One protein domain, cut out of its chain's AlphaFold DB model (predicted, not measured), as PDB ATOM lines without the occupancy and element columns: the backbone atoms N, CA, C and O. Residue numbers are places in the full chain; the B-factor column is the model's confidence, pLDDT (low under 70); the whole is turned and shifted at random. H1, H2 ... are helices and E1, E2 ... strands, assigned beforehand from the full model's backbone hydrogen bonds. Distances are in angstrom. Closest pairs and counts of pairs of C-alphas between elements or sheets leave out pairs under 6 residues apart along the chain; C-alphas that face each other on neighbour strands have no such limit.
ATOM      1  N   PHE A   3     113.140  94.939 150.641       95.75
ATOM      2  CA  PHE A   3     111.966  94.300 151.218       95.75
ATOM      3  C   PHE A   3     111.969  92.805 150.896       95.75
ATOM      4  O   PHE A   3     112.456  92.364 149.849       95.75
ATOM      5  N   VAL A   4     111.409  91.994 151.793       95.06
ATOM      6  CA  VAL A   4     111.153  90.578 151.497       95.06
ATOM      7  C   VAL A   4     110.057  90.446 150.436       95.06
ATOM      8  O   VAL A   4     109.094  91.213 150.419       95.06
ATOM      9  N   LYS A   5     110.164  89.430 149.569       94.12
ATOM     10  CA  LYS A   5     109.260  89.246 148.416       94.12
ATOM     11  C   LYS A   5     107.773  89.225 148.793       94.12
ATOM     12  O   LYS A   5     106.956  89.755 148.048       94.12
ATOM     13  N   ASN A   6     107.431  88.665 149.954       93.62
ATOM     14  CA  ASN A   6     106.040  88.517 150.398       93.62
ATOM     15  C   ASN A   6     105.337  89.847 150.706       93.62
ATOM     16  O   ASN A   6     104.112  89.871 150.752       93.62
ATOM     17  N   LEU A   7     106.077  90.947 150.892       93.81
ATOM     18  CA  LEU A   7     105.471  92.270 151.057       93.81
ATOM     19  C   LEU A   7     104.955  92.848 149.732       93.81
ATOM     20  O   LEU A   7     104.138  93.762 149.751       93.81
ATOM     21  N   GLY A   8     105.426  92.350 148.581       95.12
ATOM     22  CA  GLY A   8     105.033  92.870 147.268       95.12
ATOM     23  C   GLY A   8     105.473  94.316 147.000       95.12
ATOM     24  O   GLY A   8     104.925  94.956 146.103       95.12
ATOM     25  N   ILE A   9     106.436  94.830 147.774       96.38
ATOM     26  CA  ILE A   9     107.036  96.160 147.616       96.38
ATOM     27  C   ILE A   9     108.336  96.003 146.811       96.38
ATOM     28  O   ILE A   9     109.167  95.166 147.179       96.38
ATOM     29  N   PRO A  10     108.546  96.769 145.726       95.44
ATOM     30  CA  PRO A  10     109.799  96.719 144.982       95.44
ATOM     31  C   PRO A  10     110.968  97.298 145.795       95.44
ATOM     32  O   PRO A  10     110.816  98.227 146.587       95.44
ATOM     33  N   ASN A  11     112.164  96.749 145.579       95.81
ATOM     34  CA  ASN A  11     113.395  97.279 146.165       95.81
ATOM     35  C   ASN A  11     113.836  98.533 145.411       95.81
ATOM     36  O   ASN A  11     113.742  98.583 144.187       95.81
ATOM     37  N   GLY A  12     114.396  99.510 146.121       94.06
ATOM     38  CA  GLY A  12     114.829 100.742 145.473       94.06
ATOM     39  C   GLY A  12     115.272 101.837 146.427       94.06
ATOM     40  O   GLY A  12     115.420 101.636 147.639       94.06
ATOM     41  N   LYS A  13     115.514 103.012 145.851       93.62
ATOM     42  CA  LYS A  13     115.740 104.262 146.577       93.62
ATOM     43  C   LYS A  13     114.474 105.104 146.465       93.62
ATOM     44  O   LYS A  13     113.928 105.230 145.378       93.62
ATOM     45  N   THR A  14     114.041 105.680 147.575       94.19
ATOM     46  CA  THR A  14     112.920 106.623 147.632       94.19
ATOM     47  C   THR A  14     113.166 107.606 148.773       94.19
ATOM     48  O   THR A  14     114.112 107.428 149.551       94.19
ATOM     49  N   GLN A  15     112.347 108.646 148.860       94.00
ATOM     50  CA  GLN A  15     112.404 109.596 149.959       94.00
ATOM     51  C   GLN A  15     111.777 108.996 151.223       94.00
ATOM     52  O   GLN A  15     110.785 108.271 151.181       94.00
ATOM     53  N   VAL A  16     112.378 109.309 152.364       96.38
ATOM     54  CA  VAL A  16     111.897 108.939 153.701       96.38
ATOM     55  C   VAL A  16     111.444 110.214 154.423       96.38
ATOM     56  O   VAL A  16     111.861 111.303 154.015       96.38
ATOM     57  N   PRO A  17     110.596 110.145 155.469       97.25
ATOM     58  CA  PRO A  17     110.288 111.342 156.250       97.25
ATOM     59  C   PRO A  17     111.556 111.891 156.911       97.25
ATOM     60  O   PRO A  17     112.578 111.211 156.995       97.25
ATOM     61  N   ALA A  18     111.468 113.091 157.481       97.81
ATOM     62  CA  ALA A  18     112.471 113.525 158.442       97.81
ATOM     63  C   ALA A  18     112.562 112.502 159.588       97.81
ATOM     64  O   ALA A  18     111.541 112.069 160.130       97.81
ATOM     65  N   MET A  19     113.782 112.103 159.943       97.69
ATOM     66  CA  MET A  19     114.031 111.049 160.924       97.69
ATOM     67  C   MET A  19     114.831 111.565 162.114       97.69
ATOM     68  O   MET A  19     115.694 112.430 161.982       97.69
ATOM     69  N   LEU A  20     114.572 110.968 163.271       97.94
ATOM     70  CA  LEU A  20     115.392 111.075 164.467       97.94
ATOM     71  C   LEU A  20     115.973 109.695 164.779       97.94
ATOM     72  O   LEU A  20     115.225 108.727 164.918       97.94
ATOM     73  N   TRP A  21     117.294 109.631 164.915       97.38
ATOM     74  CA  TRP A  21     118.033 108.418 165.246       97.38
ATOM     75  C   TRP A  21     118.584 108.553 166.663       97.38
ATOM     76  O   TRP A  21     119.215 109.556 166.994       97.38
ATOM     77  N   PHE A  22     118.331 107.553 167.499       96.75
ATOM     78  CA  PHE A  22     118.870 107.446 168.847       96.75
ATOM     79  C   PHE A  22     119.593 106.110 168.953       96.75
ATOM     80  O   PHE A  22     118.956 105.059 168.903       96.75
ATOM     81  N   ALA A  23     120.919 106.150 169.029       95.56
ATOM     82  CA  ALA A  23     121.734 104.955 168.901       95.56
ATOM     83  C   ALA A  23     122.950 104.984 169.824       95.56
ATOM     84  O   ALA A  23     123.513 106.044 170.099       95.56
ATOM     85  N   ASP A  24     123.373 103.794 170.230       93.31
ATOM     86  CA  ASP A  24     124.712 103.517 170.742       93.31
ATOM     87  C   ASP A  24     125.438 102.573 169.758       93.31
ATOM     88  O   ASP A  24     125.055 102.474 168.595       93.31
ATOM     89  N   LYS A  25     126.536 101.925 170.156       91.31
ATOM     90  CA  LYS A  25     127.300 101.014 169.276       91.31
ATOM     91  C   LYS A  25     126.607  99.673 168.979       91.31
ATOM     92  O   LYS A  25     127.057  98.951 168.094       91.31
ATOM     93  N   GLU A  26     125.576  99.324 169.738       91.06
ATOM     94  CA  GLU A  26     124.893  98.026 169.727       91.06
ATOM     95  C   GLU A  26     123.403  98.167 169.390       91.06
ATOM     96  O   GLU A  26     122.838  97.303 168.724       91.06
ATOM     97  N   ASN A  27     122.774  99.266 169.809       94.25
ATOM     98  CA  ASN A  27     121.338  99.476 169.732       94.25
ATOM     99  C   ASN A  27     120.992 100.694 168.882       94.25
ATOM    100  O   ASN A  27     121.629 101.744 168.975       94.25
ATOM    101  N   LEU A  28     119.898 100.569 168.133       97.12
ATOM    102  CA  LEU A  28     119.292 101.652 167.374       97.12
ATOM    103  C   LEU A  28     117.806 101.761 167.710       97.12
ATOM    104  O   LEU A  28     117.072 100.776 167.715       97.12
ATOM    105  N   SER A  29     117.359 102.987 167.945       97.62
ATOM    106  CA  SER A  29     115.958 103.381 167.919       97.62
ATOM    107  C   SER A  29     115.752 104.501 166.906       97.62
ATOM    108  O   SER A  29     116.547 105.440 166.832       97.62
ATOM    109  N   VAL A  30     114.670 104.425 166.138       98.00
ATOM    110  CA  VAL A  30     114.325 105.415 165.113       98.00
ATOM    111  C   VAL A  30     112.912 105.942 165.310       98.00
ATOM    112  O   VAL A  30     111.984 105.215 165.661       98.00
ATOM    113  N   PHE A  31     112.743 107.232 165.036       98.38
ATOM    114  CA  PHE A  31     111.460 107.926 165.055       98.38
ATOM    115  C   PHE A  31     111.329 108.799 163.810       98.38
ATOM    116  O   PHE A  31     112.327 109.223 163.227       98.38
ATOM    117  N   ALA A  32     110.095 109.109 163.422       98.44
ATOM    118  CA  ALA A  32     109.827 110.127 162.415       98.44
ATOM    119  C   ALA A  32     109.575 111.497 163.068       98.44
ATOM    120  O   ALA A  32     109.131 111.603 164.215       98.44
ATOM    121  N   LEU A  33     109.840 112.552 162.303       98.31
ATOM    122  CA  LEU A  33     109.574 113.946 162.636       98.31
ATOM    123  C   LEU A  33     108.616 114.543 161.600       98.31
ATOM    124  O   LEU A  33     108.630 114.169 160.431       98.31
ATOM    125  N   ALA A  34     107.804 115.513 162.022       95.94
ATOM    126  CA  ALA A  34     106.871 116.204 161.127       95.94
ATOM    127  C   ALA A  34     107.567 117.113 160.092       95.94
ATOM    128  O   ALA A  34     106.945 117.519 159.116       95.94
ATOM    129  N   SER A  35     108.831 117.471 160.323       95.94
ATOM    130  CA  SER A  35     109.644 118.310 159.438       95.94
ATOM    131  C   SER A  35     111.129 118.026 159.645       95.94
ATOM    132  O   SER A  35     111.515 117.563 160.716       95.94
ATOM    133  N   ASP A  36     111.951 118.405 158.674       95.38
ATOM    134  CA  ASP A  36     113.422 118.340 158.684       95.38
ATOM    135  C   ASP A  36     114.104 119.400 159.573       95.38
ATOM    136  O   ASP A  36     115.328 119.432 159.710       95.38
ATOM    137  N   LYS A  37     113.323 120.267 160.223       96.12
ATOM    138  CA  LYS A  37     113.829 121.244 161.191       96.12
ATOM    139  C   LYS A  37     114.385 120.553 162.435       96.12
ATOM    140  O   LYS A  37     113.807 119.587 162.935       96.12
ATOM    141  N   ARG A  38     115.453 121.128 163.005       96.44
ATOM    142  CA  ARG A  38     116.038 120.674 164.276       96.44
ATOM    143  C   ARG A  38     114.954 120.591 165.366       96.44
ATOM    144  O   ARG A  38     114.348 121.621 165.676       96.44
ATOM    145  N   PRO A  39     114.710 119.411 165.966       96.75
ATOM    146  CA  PRO A  39     113.704 119.272 167.010       96.75
ATOM    147  C   PRO A  39     114.155 119.965 168.302       96.75
ATOM    148  O   PRO A  39     115.343 120.016 168.625       96.75
ATOM    149  N   ALA A  40     113.187 120.479 169.055       96.94
ATOM    150  CA  ALA A  40     113.371 120.938 170.424       96.94
ATOM    151  C   ALA A  40     112.968 119.826 171.403       96.94
ATOM    152  O   ALA A  40     112.284 118.878 171.030       96.94
ATOM    153  N   GLU A  41     113.314 119.963 172.683       96.50
ATOM    154  CA  GLU A  41     112.949 118.984 173.722       96.50
ATOM    155  C   GLU A  41     111.456 118.613 173.723       96.50
ATOM    156  O   GLU A  41     111.101 117.446 173.875       96.50
ATOM    157  N   LYS A  42     110.572 119.595 173.514       96.56
ATOM    158  CA  LYS A  42     109.113 119.399 173.497       96.56
ATOM    159  C   LYS A  42     108.569 118.918 172.147       96.56
ATOM    160  O   LYS A  42     107.359 118.730 172.027       96.56
ATOM    161  N   SER A  43     109.417 118.755 171.128       97.38
ATOM    162  CA  SER A  43     108.982 118.289 169.812       97.38
ATOM    163  C   SER A  43     108.376 116.889 169.931       97.38
ATOM    164  O   SER A  43     109.022 115.998 170.493       97.38
ATOM    165  N   PRO A  44     107.145 116.679 169.428       97.44
ATOM    166  CA  PRO A  44     106.532 115.362 169.420       97.44
ATOM    167  C   PRO A  44     107.266 114.448 168.445       97.44
ATOM    168  O   PRO A  44     107.677 114.878 167.366       97.44
ATOM    169  N   LEU A  45     107.383 113.180 168.822       98.19
ATOM    170  CA  LEU A  45     107.883 112.137 167.944       98.19
ATOM    171  C   LEU A  45     106.715 111.448 167.242       98.19
ATOM    172  O   LEU A  45     105.576 111.447 167.718       98.19
ATOM    173  N   TYR A  46     107.008 110.849 166.099       98.44
ATOM    174  CA  TYR A  46     106.082 110.028 165.336       98.44
ATOM    175  C   TYR A  46     106.669 108.629 165.203       98.44
ATOM    176  O   TYR A  46     107.890 108.451 165.254       98.44
ATOM    177  N   TYR A  47     105.806 107.628 165.055       98.06
ATOM    178  CA  TYR A  47     106.279 106.277 164.777       98.06
ATOM    179  C   TYR A  47     107.046 106.277 163.454       98.06
ATOM    180  O   TYR A  47     106.605 106.879 162.472       98.06
ATOM    181  N   ALA A  48     108.209 105.628 163.436       97.38
ATOM    182  CA  ALA A  48     108.973 105.494 162.210       97.38
ATOM    183  C   ALA A  48     108.209 104.559 161.257       97.38
ATOM    184  O   ALA A  48     107.838 103.456 161.665       97.38
ATOM    185  N   PRO A  49     107.943 104.968 160.006       96.81
ATOM    186  CA  PRO A  49     107.087 104.224 159.095       96.81
ATOM    187  C   PRO A  49     107.813 103.029 158.469       96.81
ATOM    188  O   PRO A  49     107.667 102.806 157.283       96.81
ATOM    189  N   PHE A  50     108.609 102.259 159.209       96.69
ATOM    190  CA  PHE A  50     109.390 101.148 158.658       96.69
ATOM    191  C   PHE A  50     108.952  99.805 159.235       96.69
ATOM    192  O   PHE A  50     108.362  99.721 160.310       96.69
ATOM    193  N   PHE A  51     109.253  98.742 158.495       95.31
ATOM    194  CA  PHE A  51     109.172  97.373 158.997       95.31
ATOM    195  C   PHE A  51     110.363  97.103 159.919       95.31
ATOM    196  O   PHE A  51     111.359  97.823 159.873       95.31
ATOM    197  N   ASN A  52     110.285  96.043 160.721       95.12
ATOM    198  CA  ASN A  52     111.317  95.679 161.697       95.12
ATOM    199  C   ASN A  52     111.596  96.782 162.748       95.12
ATOM    200  O   ASN A  52     112.665  96.794 163.352       95.12
ATOM    201  N   VAL A  53     110.660  97.706 162.975       96.12
ATOM    202  CA  VAL A  53     110.711  98.689 164.067       96.12
ATOM    203  C   VAL A  53     109.593  98.355 165.054       96.12
ATOM    204  O   VAL A  53     108.485  98.035 164.625       96.12
ATOM    205  N   TYR A  54     109.903  98.351 166.349       95.38
ATOM    206  CA  TYR A  54     108.955  98.143 167.444       95.38
ATOM    207  C   TYR A  54     108.191  99.438 167.752       95.38
ATOM    208  O   TYR A  54     108.634 100.539 167.410       95.38
ATOM    209  N   GLU A  55     107.052  99.336 168.446       94.12
ATOM    210  CA  GLU A  55     106.214 100.505 168.757       94.12
ATOM    211  C   GLU A  55     106.986 101.593 169.534       94.12
ATOM    212  O   GLU A  55     106.787 102.799 169.344       94.12
ATOM    213  N   ASP A  56     107.912 101.181 170.393       94.06
ATOM    214  CA  ASP A  56     108.716 102.084 171.206       94.06
ATOM    215  C   ASP A  56     109.856 102.782 170.441       94.06
ATOM    216  O   ASP A  56     110.477 103.684 171.018       94.06
ATOM    217  N   GLY A  57     110.066 102.418 169.171       96.00
ATOM    218  CA  GLY A  57     111.082 102.933 168.257       96.00
ATOM    219  C   GLY A  57     112.298 102.023 168.087       96.00
ATOM    220  O   GLY A  57     113.100 102.293 167.194       96.00
ATOM    221  N   ALA A  58     112.457 100.970 168.897       96.19
ATOM    222  CA  ALA A  58     113.603 100.069 168.794       96.19
ATOM    223  C   ALA A  58     113.635  99.359 167.433       96.19
ATOM    224  O   ALA A  58     112.601  98.974 166.890       96.19
ATOM    225  N   VAL A  59     114.827  99.172 166.868       95.94
ATOM    226  CA  VAL A  59     115.005  98.461 165.597       95.94
ATOM    227  C   VAL A  59     115.352  97.002 165.865       95.94
ATOM    228  O   VAL A  59     116.331  96.688 166.540       95.94
ATOM    229  N   CYS A  60     114.579  96.092 165.279       92.81
ATOM    230  CA  CYS A  60     114.932  94.684 165.205       92.81
ATOM    231  C   CYS A  60     116.004  94.483 164.130       92.81
ATOM    232  O   CYS A  60     115.716  94.468 162.932       92.81
ATOM    233  N   MET A  61     117.249  94.298 164.567       85.50
ATOM    234  CA  MET A  61     118.378  94.049 163.665       85.50
ATOM    235  C   MET A  61     118.386  92.625 163.089       85.50
ATOM    236  O   MET A  61     119.126  92.346 162.147       85.50
ATOM    237  N   GLY A  62     117.556  91.714 163.611       80.19
ATOM    238  CA  GLY A  62     117.491  90.327 163.151       80.19
ATOM    239  C   GLY A  62     118.869  89.655 163.175       80.19
ATOM    240  O   GLY A  62     119.481  89.525 164.228       80.19
ATOM    241  N   THR A  63     119.356  89.230 162.005       76.44
ATOM    242  CA  THR A  63     120.676  88.595 161.823       76.44
ATOM    243  C   THR A  63     121.783  89.566 161.399       76.44
ATOM    244  O   THR A  63     122.896  89.128 161.104       76.44
ATOM    245  N   VAL A  64     121.506  90.873 161.329       81.31
ATOM    246  CA  VAL A  64     122.515  91.876 160.969       81.31
ATOM    247  C   VAL A  64     123.580  91.924 162.062       81.31
ATOM    248  O   VAL A  64     123.291  92.212 163.221       81.31
ATOM    249  N   ASN A  65     124.830  91.655 161.683       81.50
ATOM    250  CA  ASN A  65     125.965  91.741 162.592       81.50
ATOM    251  C   ASN A  65     126.414  93.205 162.721       81.50
ATOM    252  O   ASN A  65     127.169  93.703 161.884       81.50
ATOM    253  N   VAL A  66     125.912  93.894 163.746       86.25
ATOM    254  CA  VAL A  66     126.305  95.272 164.056       86.25
ATOM    255  C   VAL A  66     127.714  95.264 164.635       86.25
ATOM    256  O   VAL A  66     127.958  94.752 165.724       86.25
ATOM    257  N   ASN A  67     128.653  95.849 163.899       89.19
ATOM    258  CA  ASN A  67     130.033  95.995 164.335       89.19
ATOM    259  C   ASN A  67     130.468  97.453 164.193       89.19
ATOM    260  O   ASN A  67     130.902  97.886 163.123       89.19
ATOM    261  N   ILE A  68     130.311  98.217 165.272       90.44
ATOM    262  CA  ILE A  68     130.775  99.600 165.369       90.44
ATOM    263  C   ILE A  68     131.869  99.651 166.432       90.44
ATOM    264  O   ILE A  68     131.661  99.278 167.587       90.44
ATOM    265  N   LYS A  69     133.068 100.086 166.035       87.00
ATOM    266  CA  LYS A  69     134.217 100.179 166.942       87.00
ATOM    267  C   LYS A  69     133.995 101.297 167.962       87.00
ATOM    268  O   LYS A  69     133.519 102.368 167.605       87.00
ATOM    269  N   ASN A  70     134.472 101.106 169.193       86.12
ATOM    270  CA  ASN A  70     134.475 102.166 170.217       86.12
ATOM    271  C   ASN A  70     135.256 103.421 169.789       86.12
ATOM    272  O   ASN A  70     135.019 104.501 170.313       86.12
ATOM    273  N   SER A  71     136.215 103.267 168.873       89.56
ATOM    274  CA  SER A  71     137.042 104.351 168.340       89.56
ATOM    275  C   SER A  71     136.478 104.979 167.062       89.56
ATOM    276  O   SER A  71     137.214 105.694 166.389       89.56
ATOM    277  N   ALA A  72     135.245 104.643 166.667       92.75
ATOM    278  CA  ALA A  72     134.626 105.217 165.480       92.75
ATOM    279  C   ALA A  72     134.419 106.728 165.663       92.75
ATOM    280  O   ALA A  72     133.992 107.187 166.725       92.75
ATOM    281  N   SER A  73     134.708 107.489 164.612       96.12
ATOM    282  CA  SER A  73     134.274 108.881 164.488       96.12
ATOM    283  C   SER A  73     132.746 108.979 164.429       96.12
ATOM    284  O   SER A  73     132.048 107.984 164.211       96.12
ATOM    285  N   VAL A  74     132.207 110.189 164.602       94.38
ATOM    286  CA  VAL A  74     130.758 110.420 164.493       94.38
ATOM    287  C   VAL A  74     130.270 110.078 163.085       94.38
ATOM    288  O   VAL A  74     129.223 109.458 162.940       94.38
ATOM    289  N   GLU A  75     131.048 110.411 162.058       96.00
ATOM    290  CA  GLU A  75     130.734 110.151 160.655       96.00
ATOM    291  C   GLU A  75     130.731 108.651 160.330       96.00
ATOM    292  O   GLU A  75     129.830 108.160 159.646       96.00
ATOM    293  N   GLU A  76     131.714 107.898 160.834       96.25
ATOM    294  CA  GLU A  76     131.745 106.437 160.693       96.25
ATOM    295  C   GLU A  76     130.581 105.785 161.441       96.25
ATOM    296  O   GLU A  76     129.962 104.855 160.922       96.25
ATOM    297  N   PHE A  77     130.262 106.283 162.639       95.94
ATOM    298  CA  PHE A  77     129.153 105.804 163.455       95.94
ATOM    299  C   PHE A  77     127.805 105.984 162.745       95.94
ATOM    300  O   PHE A  77     127.040 105.025 162.622       95.94
ATOM    301  N   THR A  78     127.517 107.188 162.240       96.12
ATOM    302  CA  THR A  78     126.252 107.470 161.546       96.12
ATOM    303  C   THR A  78     126.155 106.701 160.233       96.12
ATOM    304  O   THR A  78     125.142 106.048 159.990       96.12
ATOM    305  N   THR A  79     127.229 106.678 159.436       96.19
ATOM    306  CA  THR A  79     127.276 105.928 158.170       96.19
ATOM    307  C   THR A  79     127.074 104.429 158.395       96.19
ATOM    308  O   THR A  79     126.387 103.764 157.615       96.19
ATOM    309  N   ALA A  80     127.660 103.862 159.455       95.88
ATOM    310  CA  ALA A  80     127.471 102.456 159.795       95.88
ATOM    311  C   ALA A  80     126.000 102.158 160.114       95.88
ATOM    312  O   ALA A  80     125.437 101.228 159.540       95.88
ATOM    313  N   TRP A  81     125.355 102.969 160.957       96.50
ATOM    314  CA  TRP A  81     123.944 102.780 161.294       96.50
ATOM    315  C   TRP A  81     123.005 102.944 160.101       96.50
ATOM    316  O   TRP A  81     122.115 102.112 159.919       96.50
ATOM    317  N   GLU A  82     123.220 103.953 159.256       95.81
ATOM    318  CA  GLU A  82     122.448 104.127 158.021       95.81
ATOM    319  C   GLU A  82     122.578 102.903 157.109       95.81
ATOM    320  O   GLU A  82     121.577 102.399 156.592       95.81
ATOM    321  N   ASN A  83     123.798 102.374 156.963       94.69
ATOM    322  CA  ASN A  83     124.047 101.170 156.181       94.69
ATOM    323  C   ASN A  83     123.374  99.939 156.785       94.69
ATOM    324  O   ASN A  83     122.707  99.208 156.054       94.69
ATOM    325  N   TYR A  84     123.526  99.701 158.090       95.12
ATOM    326  CA  TYR A  84     122.915  98.550 158.753       95.12
ATOM    327  C   TYR A  84     121.390  98.594 158.662       95.12
ATOM    328  O   TYR A  84     120.768  97.568 158.404       95.12
ATOM    329  N   PHE A  85     120.786  99.773 158.813       96.06
ATOM    330  CA  PHE A  85     119.339  99.934 158.747       96.06
ATOM    331  C   PHE A  85     118.802  99.805 157.316       96.06
ATOM    332  O   PHE A  85     117.993  98.921 157.036       96.06
ATOM    333  N   PHE A  86     119.259 100.638 156.373       94.94
ATOM    334  CA  PHE A  86     118.662 100.710 155.033       94.94
ATOM    335  C   PHE A  86     119.084  99.582 154.087       94.94
ATOM    336  O   PHE A  86     118.385  99.346 153.091       94.94
ATOM    337  N   ASN A  87     120.196  98.896 154.383       91.06
ATOM    338  CA  ASN A  87     120.592  97.673 153.681       91.06
ATOM    339  C   ASN A  87     120.111  96.394 154.383       91.06
ATOM    340  O   ASN A  87     120.366  95.300 153.878       91.06
ATOM    341  N   SER A  88     119.390  96.503 155.506       90.88
ATOM    342  CA  SER A  88     118.638  95.367 156.040       90.88
ATOM    343  C   SER A  88     117.437  95.037 155.144       90.88
ATOM    344  O   SER A  88     116.964  95.864 154.358       90.88
ATOM    345  N   TYR A  89     116.942  93.802 155.255       92.94
ATOM    346  CA  TYR A  89     115.703  93.392 154.600       92.94
ATOM    347  C   TYR A  89     114.506  93.678 155.512       92.94
ATOM    348  O   TYR A  89     114.267  92.979 156.500       92.94
ATOM    349  N   PHE A  90     113.715  94.680 155.142       94.31
ATOM    350  CA  PHE A  90     112.424  94.980 155.752       94.31
ATOM    351  C   PHE A  90     111.447  93.829 155.510       94.31
ATOM    352  O   PHE A  90     111.215  93.437 154.363       94.31
ATOM    353  N   SER A  91     110.902  93.254 156.587       92.12
ATOM    354  CA  SER A  91     110.226  91.953 156.495       92.12
ATOM    355  C   SER A  91     108.802  91.920 157.039       92.12
ATOM    356  O   SER A  91     107.922  91.373 156.379       92.12
ATOM    357  N   HIS A  92     108.551  92.507 158.207       89.94
ATOM    358  CA  HIS A  92     107.226  92.509 158.823       89.94
ATOM    359  C   HIS A  92     107.038  93.718 159.741       89.94
ATOM    360  O   HIS A  92     108.001  94.311 160.227       89.94
ATOM    361  N   LEU A  93     105.778  94.113 159.930       89.44
ATOM    362  CA  LEU A  93     105.409  95.026 161.007       89.44
ATOM    363  C   LEU A  93     105.406  94.222 162.310       89.44
ATOM    364  O   LEU A  93     104.919  93.090 162.331       89.44
ATOM    365  N   LEU A  94     105.985  94.789 163.363       85.06
ATOM    366  CA  LEU A  94     106.067  94.156 164.678       85.06
ATOM    367  C   LEU A  94     104.802  94.458 165.503       85.06
ATOM    368  O   LEU A  94     104.025  95.348 165.163       85.06
ATOM    369  N   ASP A  95     104.567  93.672 166.555       76.12
ATOM    370  CA  ASP A  95     103.550  93.876 167.606       76.12
ATOM    371  C   ASP A  95     102.107  94.167 167.154       76.12
ATOM    372  O   ASP A  95     101.340  94.806 167.873       76.12
ATOM    373  N   ASN A  96     101.703  93.707 165.963       77.38
ATOM    374  CA  ASN A  96     100.394  94.020 165.367       77.38
ATOM    375  C   ASN A  96     100.076  95.532 165.310       77.38
ATOM    376  O   ASN A  96      98.904  95.913 165.222       77.38
ATOM    377  N   TYR A  97     101.089  96.405 165.335       87.50
ATOM    378  CA  TYR A  97     100.893  97.847 165.240       87.50
ATOM    379  C   TYR A  97     101.190  98.354 163.825       87.50
ATOM    380  O   TYR A  97     101.978  97.796 163.064       87.50
ATOM    381  N   ASN A  98     100.526  99.448 163.460       93.00
ATOM    382  CA  ASN A  98     100.735 100.138 162.195       93.00
ATOM    383  C   ASN A  98     101.339 101.528 162.472       93.00
ATOM    384  O   ASN A  98     100.701 102.319 163.185       93.00
ATOM    385  N   PRO A  99     102.539 101.843 161.943       95.88
ATOM    386  CA  PRO A  99     103.262 103.075 162.274       95.88
ATOM    387  C   PRO A  99     102.698 104.329 161.590       95.88
ATOM    388  O   PRO A  99     103.121 105.445 161.889       95.88
ATOM    389  N   ILE A 100     101.733 104.180 160.685       97.12
ATOM    390  CA  ILE A 100     101.128 105.293 159.952       97.12
ATOM    391  C   ILE A 100      99.604 105.294 160.079       97.12
ATOM    392  O   ILE A 100      98.984 104.337 160.540       97.12
ATOM    393  N   LYS A 101      98.977 106.379 159.629       96.50
ATOM    394  CA  LYS A 101      97.551 106.430 159.312       96.50
ATOM    395  C   LYS A 101      97.364 105.861 157.903       96.50
ATOM    396  O   LYS A 101      97.866 106.439 156.946       96.50
ATOM    397  N   GLY A 102      96.654 104.741 157.766       95.19
ATOM    398  CA  GLY A 102      96.451 104.066 156.476       95.19
ATOM    399  C   GLY A 102      97.167 102.720 156.400       95.19
ATOM    400  O   GLY A 102      97.259 102.033 157.407       95.19
ATOM    401  N   ASN A 103      97.657 102.312 155.229       95.25
ATOM    402  CA  ASN A 103      98.322 101.019 155.033       95.25
ATOM    403  C   ASN A 103      99.809 101.217 154.692       95.25
ATOM    404  O   ASN A 103     100.130 101.776 153.644       95.25
ATOM    405  N   CYS A 104     100.706 100.753 155.572       96.00
ATOM    406  CA  CYS A 104     102.156 100.943 155.433       96.00
ATOM    407  C   CYS A 104     102.736 100.264 154.179       96.00
ATOM    408  O   CYS A 104     103.584 100.840 153.500       96.00
ATOM    409  N   VAL A 105     102.241  99.072 153.825       95.62
ATOM    410  CA  VAL A 105     102.675  98.349 152.618       95.62
ATOM    411  C   VAL A 105     102.324  99.144 151.364       95.62
ATOM    412  O   VAL A 105     103.189  99.368 150.518       95.62
ATOM    413  N   ASN A 106     101.081  99.622 151.265       95.69
ATOM    414  CA  ASN A 106     100.632 100.410 150.119       95.69
ATOM    415  C   ASN A 106     101.399 101.730 150.012       95.69
ATOM    416  O   ASN A 106     101.803 102.088 148.912       95.69
ATOM    417  N   LEU A 107     101.655 102.410 151.139       96.44
ATOM    418  CA  LEU A 107     102.447 103.640 151.154       96.44
ATOM    419  C   LEU A 107     103.826 103.417 150.519       96.44
ATOM    420  O   LEU A 107     104.196 104.129 149.589       96.44
ATOM    421  N   TRP A 108     104.575 102.415 150.984       97.00
ATOM    422  CA  TRP A 108     105.912 102.154 150.448       97.00
ATOM    423  C   TRP A 108     105.905 101.645 149.020       97.00
ATOM    424  O   TRP A 108     106.797 101.999 148.253       97.00
ATOM    425  N   LYS A 109     104.907 100.842 148.648       95.50
ATOM    426  CA  LYS A 109     104.743 100.401 147.267       95.50
ATOM    427  C   LYS A 109     104.572 101.599 146.336       95.50
ATOM    428  O   LYS A 109     105.339 101.734 145.390       95.50
ATOM    429  N   THR A 110     103.655 102.504 146.670       94.81
ATOM    430  CA  THR A 110     103.440 103.749 145.932       94.81
ATOM    431  C   THR A 110     104.722 104.576 145.870       94.81
ATOM    432  O   THR A 110     105.193 104.853 144.773       94.81
ATOM    433  N   LEU A 111     105.357 104.889 147.007       95.62
ATOM    434  CA  LEU A 111     106.580 105.707 147.051       95.62
ATOM    435  C   LEU A 111     107.758 105.114 146.262       95.62
ATOM    436  O   LEU A 111     108.592 105.866 145.759       95.62
ATOM    437  N   MET A 112     107.852 103.788 146.155       94.62
ATOM    438  CA  MET A 112     108.878 103.133 145.341       94.62
ATOM    439  C   MET A 112     108.553 103.138 143.845       94.62
ATOM    440  O   MET A 112     109.472 103.174 143.032       94.62
ATOM    441  N   GLU A 113     107.273 103.091 143.477       92.56
ATOM    442  CA  GLU A 113     106.831 103.093 142.078       92.56
ATOM    443  C   GLU A 113     106.869 104.498 141.462       92.56
ATOM    444  O   GLU A 113     107.318 104.651 140.327       92.56
ATOM    445  N   ILE A 114     106.421 105.519 142.200       89.62
ATOM    446  CA  ILE A 114     106.257 106.884 141.667       89.62
ATOM    447  C   ILE A 114     107.395 107.836 142.053       89.62
ATOM    448  O   ILE A 114     107.584 108.856 141.396       89.62
ATOM    449  N   GLY A 115     108.159 107.519 143.105       84.25
ATOM    450  CA  GLY A 115     109.282 108.346 143.560       84.25
ATOM    451  C   GLY A 115     108.884 109.711 144.137       84.25
ATOM    452  O   GLY A 115     109.690 110.640 144.105       84.25
ATOM    453  N   GLU A 116     107.656 109.851 144.639       88.00
ATOM    454  CA  GLU A 116     107.163 111.085 145.259       88.00
ATOM    455  C   GLU A 116     107.764 111.336 146.650       88.00
ATOM    456  O   GLU A 116     108.364 110.462 147.284       88.00
ATOM    457  N   THR A 117     107.583 112.564 147.135       92.81
ATOM    458  CA  THR A 117     107.926 112.955 148.502       92.81
ATOM    459  C   THR A 117     107.091 112.178 149.515       92.81
ATOM    460  O   THR A 117     105.901 111.943 149.316       92.81
ATOM    461  N   PHE A 118     107.700 111.823 150.648       96.00
ATOM    462  CA  PHE A 118     106.981 111.153 151.726       96.00
ATOM    463  C   PHE A 118     105.835 112.040 152.282       96.00
ATOM    464  O   PHE A 118     106.100 113.165 152.718       96.00
ATOM    465  N   PRO A 119     104.585 111.542 152.354       96.06
ATOM    466  CA  PRO A 119     103.430 112.306 152.833       96.06
ATOM    467  C   PRO A 119     103.399 112.397 154.369       96.06
ATOM    468  O   PRO A 119     102.909 111.500 155.063       96.06
ATOM    469  N   ALA A 120     103.943 113.479 154.933       96.19
ATOM    470  CA  ALA A 120     104.114 113.660 156.380       96.19
ATOM    471  C   ALA A 120     102.796 113.619 157.188       96.19
ATOM    472  O   ALA A 120     102.791 113.266 158.367       96.19
ATOM    473  N   GLU A 121     101.655 113.925 156.575       96.06
ATOM    474  CA  GLU A 121     100.323 113.849 157.181       96.06
ATOM    475  C   GLU A 121      99.898 112.420 157.554       96.06
ATOM    476  O   GLU A 121      99.098 112.226 158.486       96.06
ATOM    477  N   THR A 122     100.478 111.419 156.878       97.38
ATOM    478  CA  THR A 122     100.278 109.994 157.178       97.38
ATOM    479  C   THR A 122     100.973 109.573 158.469       97.38
ATOM    480  O   THR A 122     100.612 108.546 159.044       97.38
ATOM    481  N   LEU A 123     101.918 110.367 158.985       98.00
ATOM    482  CA  LEU A 123     102.613 110.044 160.224       98.00
ATOM    483  C   LEU A 123     101.629 109.952 161.395       98.00
ATOM    484  O   LEU A 123     100.806 110.843 161.654       98.00
ATOM    485  N   LYS A 124     101.741 108.855 162.147       97.50
ATOM    486  CA  LYS A 124     101.002 108.642 163.389       97.50
ATOM    487  C   LYS A 124     101.856 109.123 164.560       97.50
ATOM    488  O   LYS A 124     103.024 108.760 164.690       97.50
ATOM    489  N   LYS A 125     101.274 109.980 165.396       96.69
ATOM    490  CA  LYS A 125     101.960 110.571 166.548       96.69
ATOM    491  C   LYS A 125     102.298 109.481 167.570       96.69
ATOM    492  O   LYS A 125     101.429 108.676 167.896       96.69
ATOM    493  N   ASN A 126     103.532 109.480 168.062       94.50
ATOM    494  CA  ASN A 126     103.978 108.653 169.178       94.50
ATOM    495  C   ASN A 126     103.636 109.368 170.505       94.50
ATOM    496  O   ASN A 126     103.433 110.584 170.538       94.50
ATOM    497  N   SER A 127     103.557 108.631 171.611       93.50
ATOM    498  CA  SER A 127     103.353 109.202 172.950       93.50
ATOM    499  C   SER A 127     104.581 109.954 173.492       93.50
ATOM    500  O   SER A 127     104.456 110.696 174.466       93.50
ATOM    501  N   LYS A 128     105.752 109.796 172.862       95.69
ATOM    502  CA  LYS A 128     107.029 110.399 173.268       95.69
ATOM    503  C   LYS A 128     107.297 111.768 172.618       95.69
ATOM    504  O   LYS A 128     106.854 112.085 171.513       95.69
ATOM    505  N   THR A 129     108.111 112.558 173.308       97.19
ATOM    506  CA  THR A 129     108.802 113.763 172.822       97.19
ATOM    507  C   THR A 129     110.313 113.527 172.798       97.19
ATOM    508  O   THR A 129     110.787 112.557 173.393       97.19
ATOM    509  N   LEU A 130     111.089 114.420 172.171       96.94
ATOM    510  CA  LEU A 130     112.557 114.330 172.196       96.94
ATOM    511  C   LEU A 130     113.109 114.264 173.631       96.94
ATOM    512  O   LEU A 130     113.994 113.458 173.908       96.94
ATOM    513  N   LYS A 131     112.555 115.053 174.562       97.00
ATOM    514  CA  LYS A 131     112.963 115.051 175.976       97.00
ATOM    515  C   LYS A 131     112.876 113.661 176.608       97.00
ATOM    516  O   LYS A 131     113.719 113.308 177.421       97.00
ATOM    517  N   ASN A 132     111.885 112.855 176.218       95.62
ATOM    518  CA  ASN A 132     111.733 111.504 176.756       95.62
ATOM    519  C   ASN A 132     112.878 110.559 176.348       95.62
ATOM    520  O   ASN A 132     113.063 109.548 177.019       95.62
ATOM    521  N   LEU A 133     113.629 110.866 175.282       93.38
ATOM    522  CA  LEU A 133     114.790 110.079 174.851       93.38
ATOM    523  C   LEU A 133     116.093 110.524 175.524       93.38
ATOM    524  O   LEU A 133     116.955 109.692 175.782       93.38
ATOM    525  N   LEU A 134     116.237 111.822 175.802       89.81
ATOM    526  CA  LEU A 134     117.502 112.405 176.268       89.81
ATOM    527  C   LEU A 134     117.810 112.147 177.751       89.81
ATOM    528  O   LEU A 134     118.982 112.199 178.110       89.81
TER     529      LEU A 134
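AT A GLANCE: This is residues 3 to 134 of the 135 residues of the protein "PRTRC genetic system protein B" of Chryseobacterium defluvii (UniProt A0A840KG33). There is little regular structure: a small curled sheet of four short strands sits among long loops, with H1 beside its E1 and E2 end, H3 beside its strands and H2 away from it. The 132 printed residues hold E1 E2 E3 H1 H2 E4 H3 in order, the antiparallel sheet running E1 - E2 - E3 - E4. The class is mixed, with only 48 residues in named elements. The whole is compact, radius of gyration of the C-alphas 14.6 A, spanning 40 by 34 by 27 A.

HOW THE PARTS SIT: E1, residues 19 to 23, E2, 28 to 32, and E3, 44 to 47, form a meander of two hairpins, each strand the antiparallel neighbour of the one before; within hydrogen-bond range are N 20 and O 31, 2.8 A, and N 32 and O 46, 2.9 A. H1, 74 to 86, is on the sheet, in two layers; its closest C-alphas to E2, Trp 81 and Leu 28, are 7.7 A apart. H2, 104 to 114, is not on it. E4, 125 to 129, neighbours E3, antiparallel; N 45 and O 128 are 3.0 A apart. H3, 130 to 134, is on the sheet, over none of its strands. In H1, H2 and H3 every O i to N i+4 pair is within range.

IN THESE COORDINATES: E1 begins at C-alpha 19 (114.031, 111.049, 160.924); H3 ends at C-alpha 134 (117.502, 112.405, 176.268). H1 is 18.2 A long, H2 15.5 A.

THE WHOLE: The farthest C-alphas, Ser 71 and Gly 102, are 42.3 A apart. The printed part has no cut; E2 to E3, E3 to H1 and H1 to H2 are long links. No printed residue is under 70.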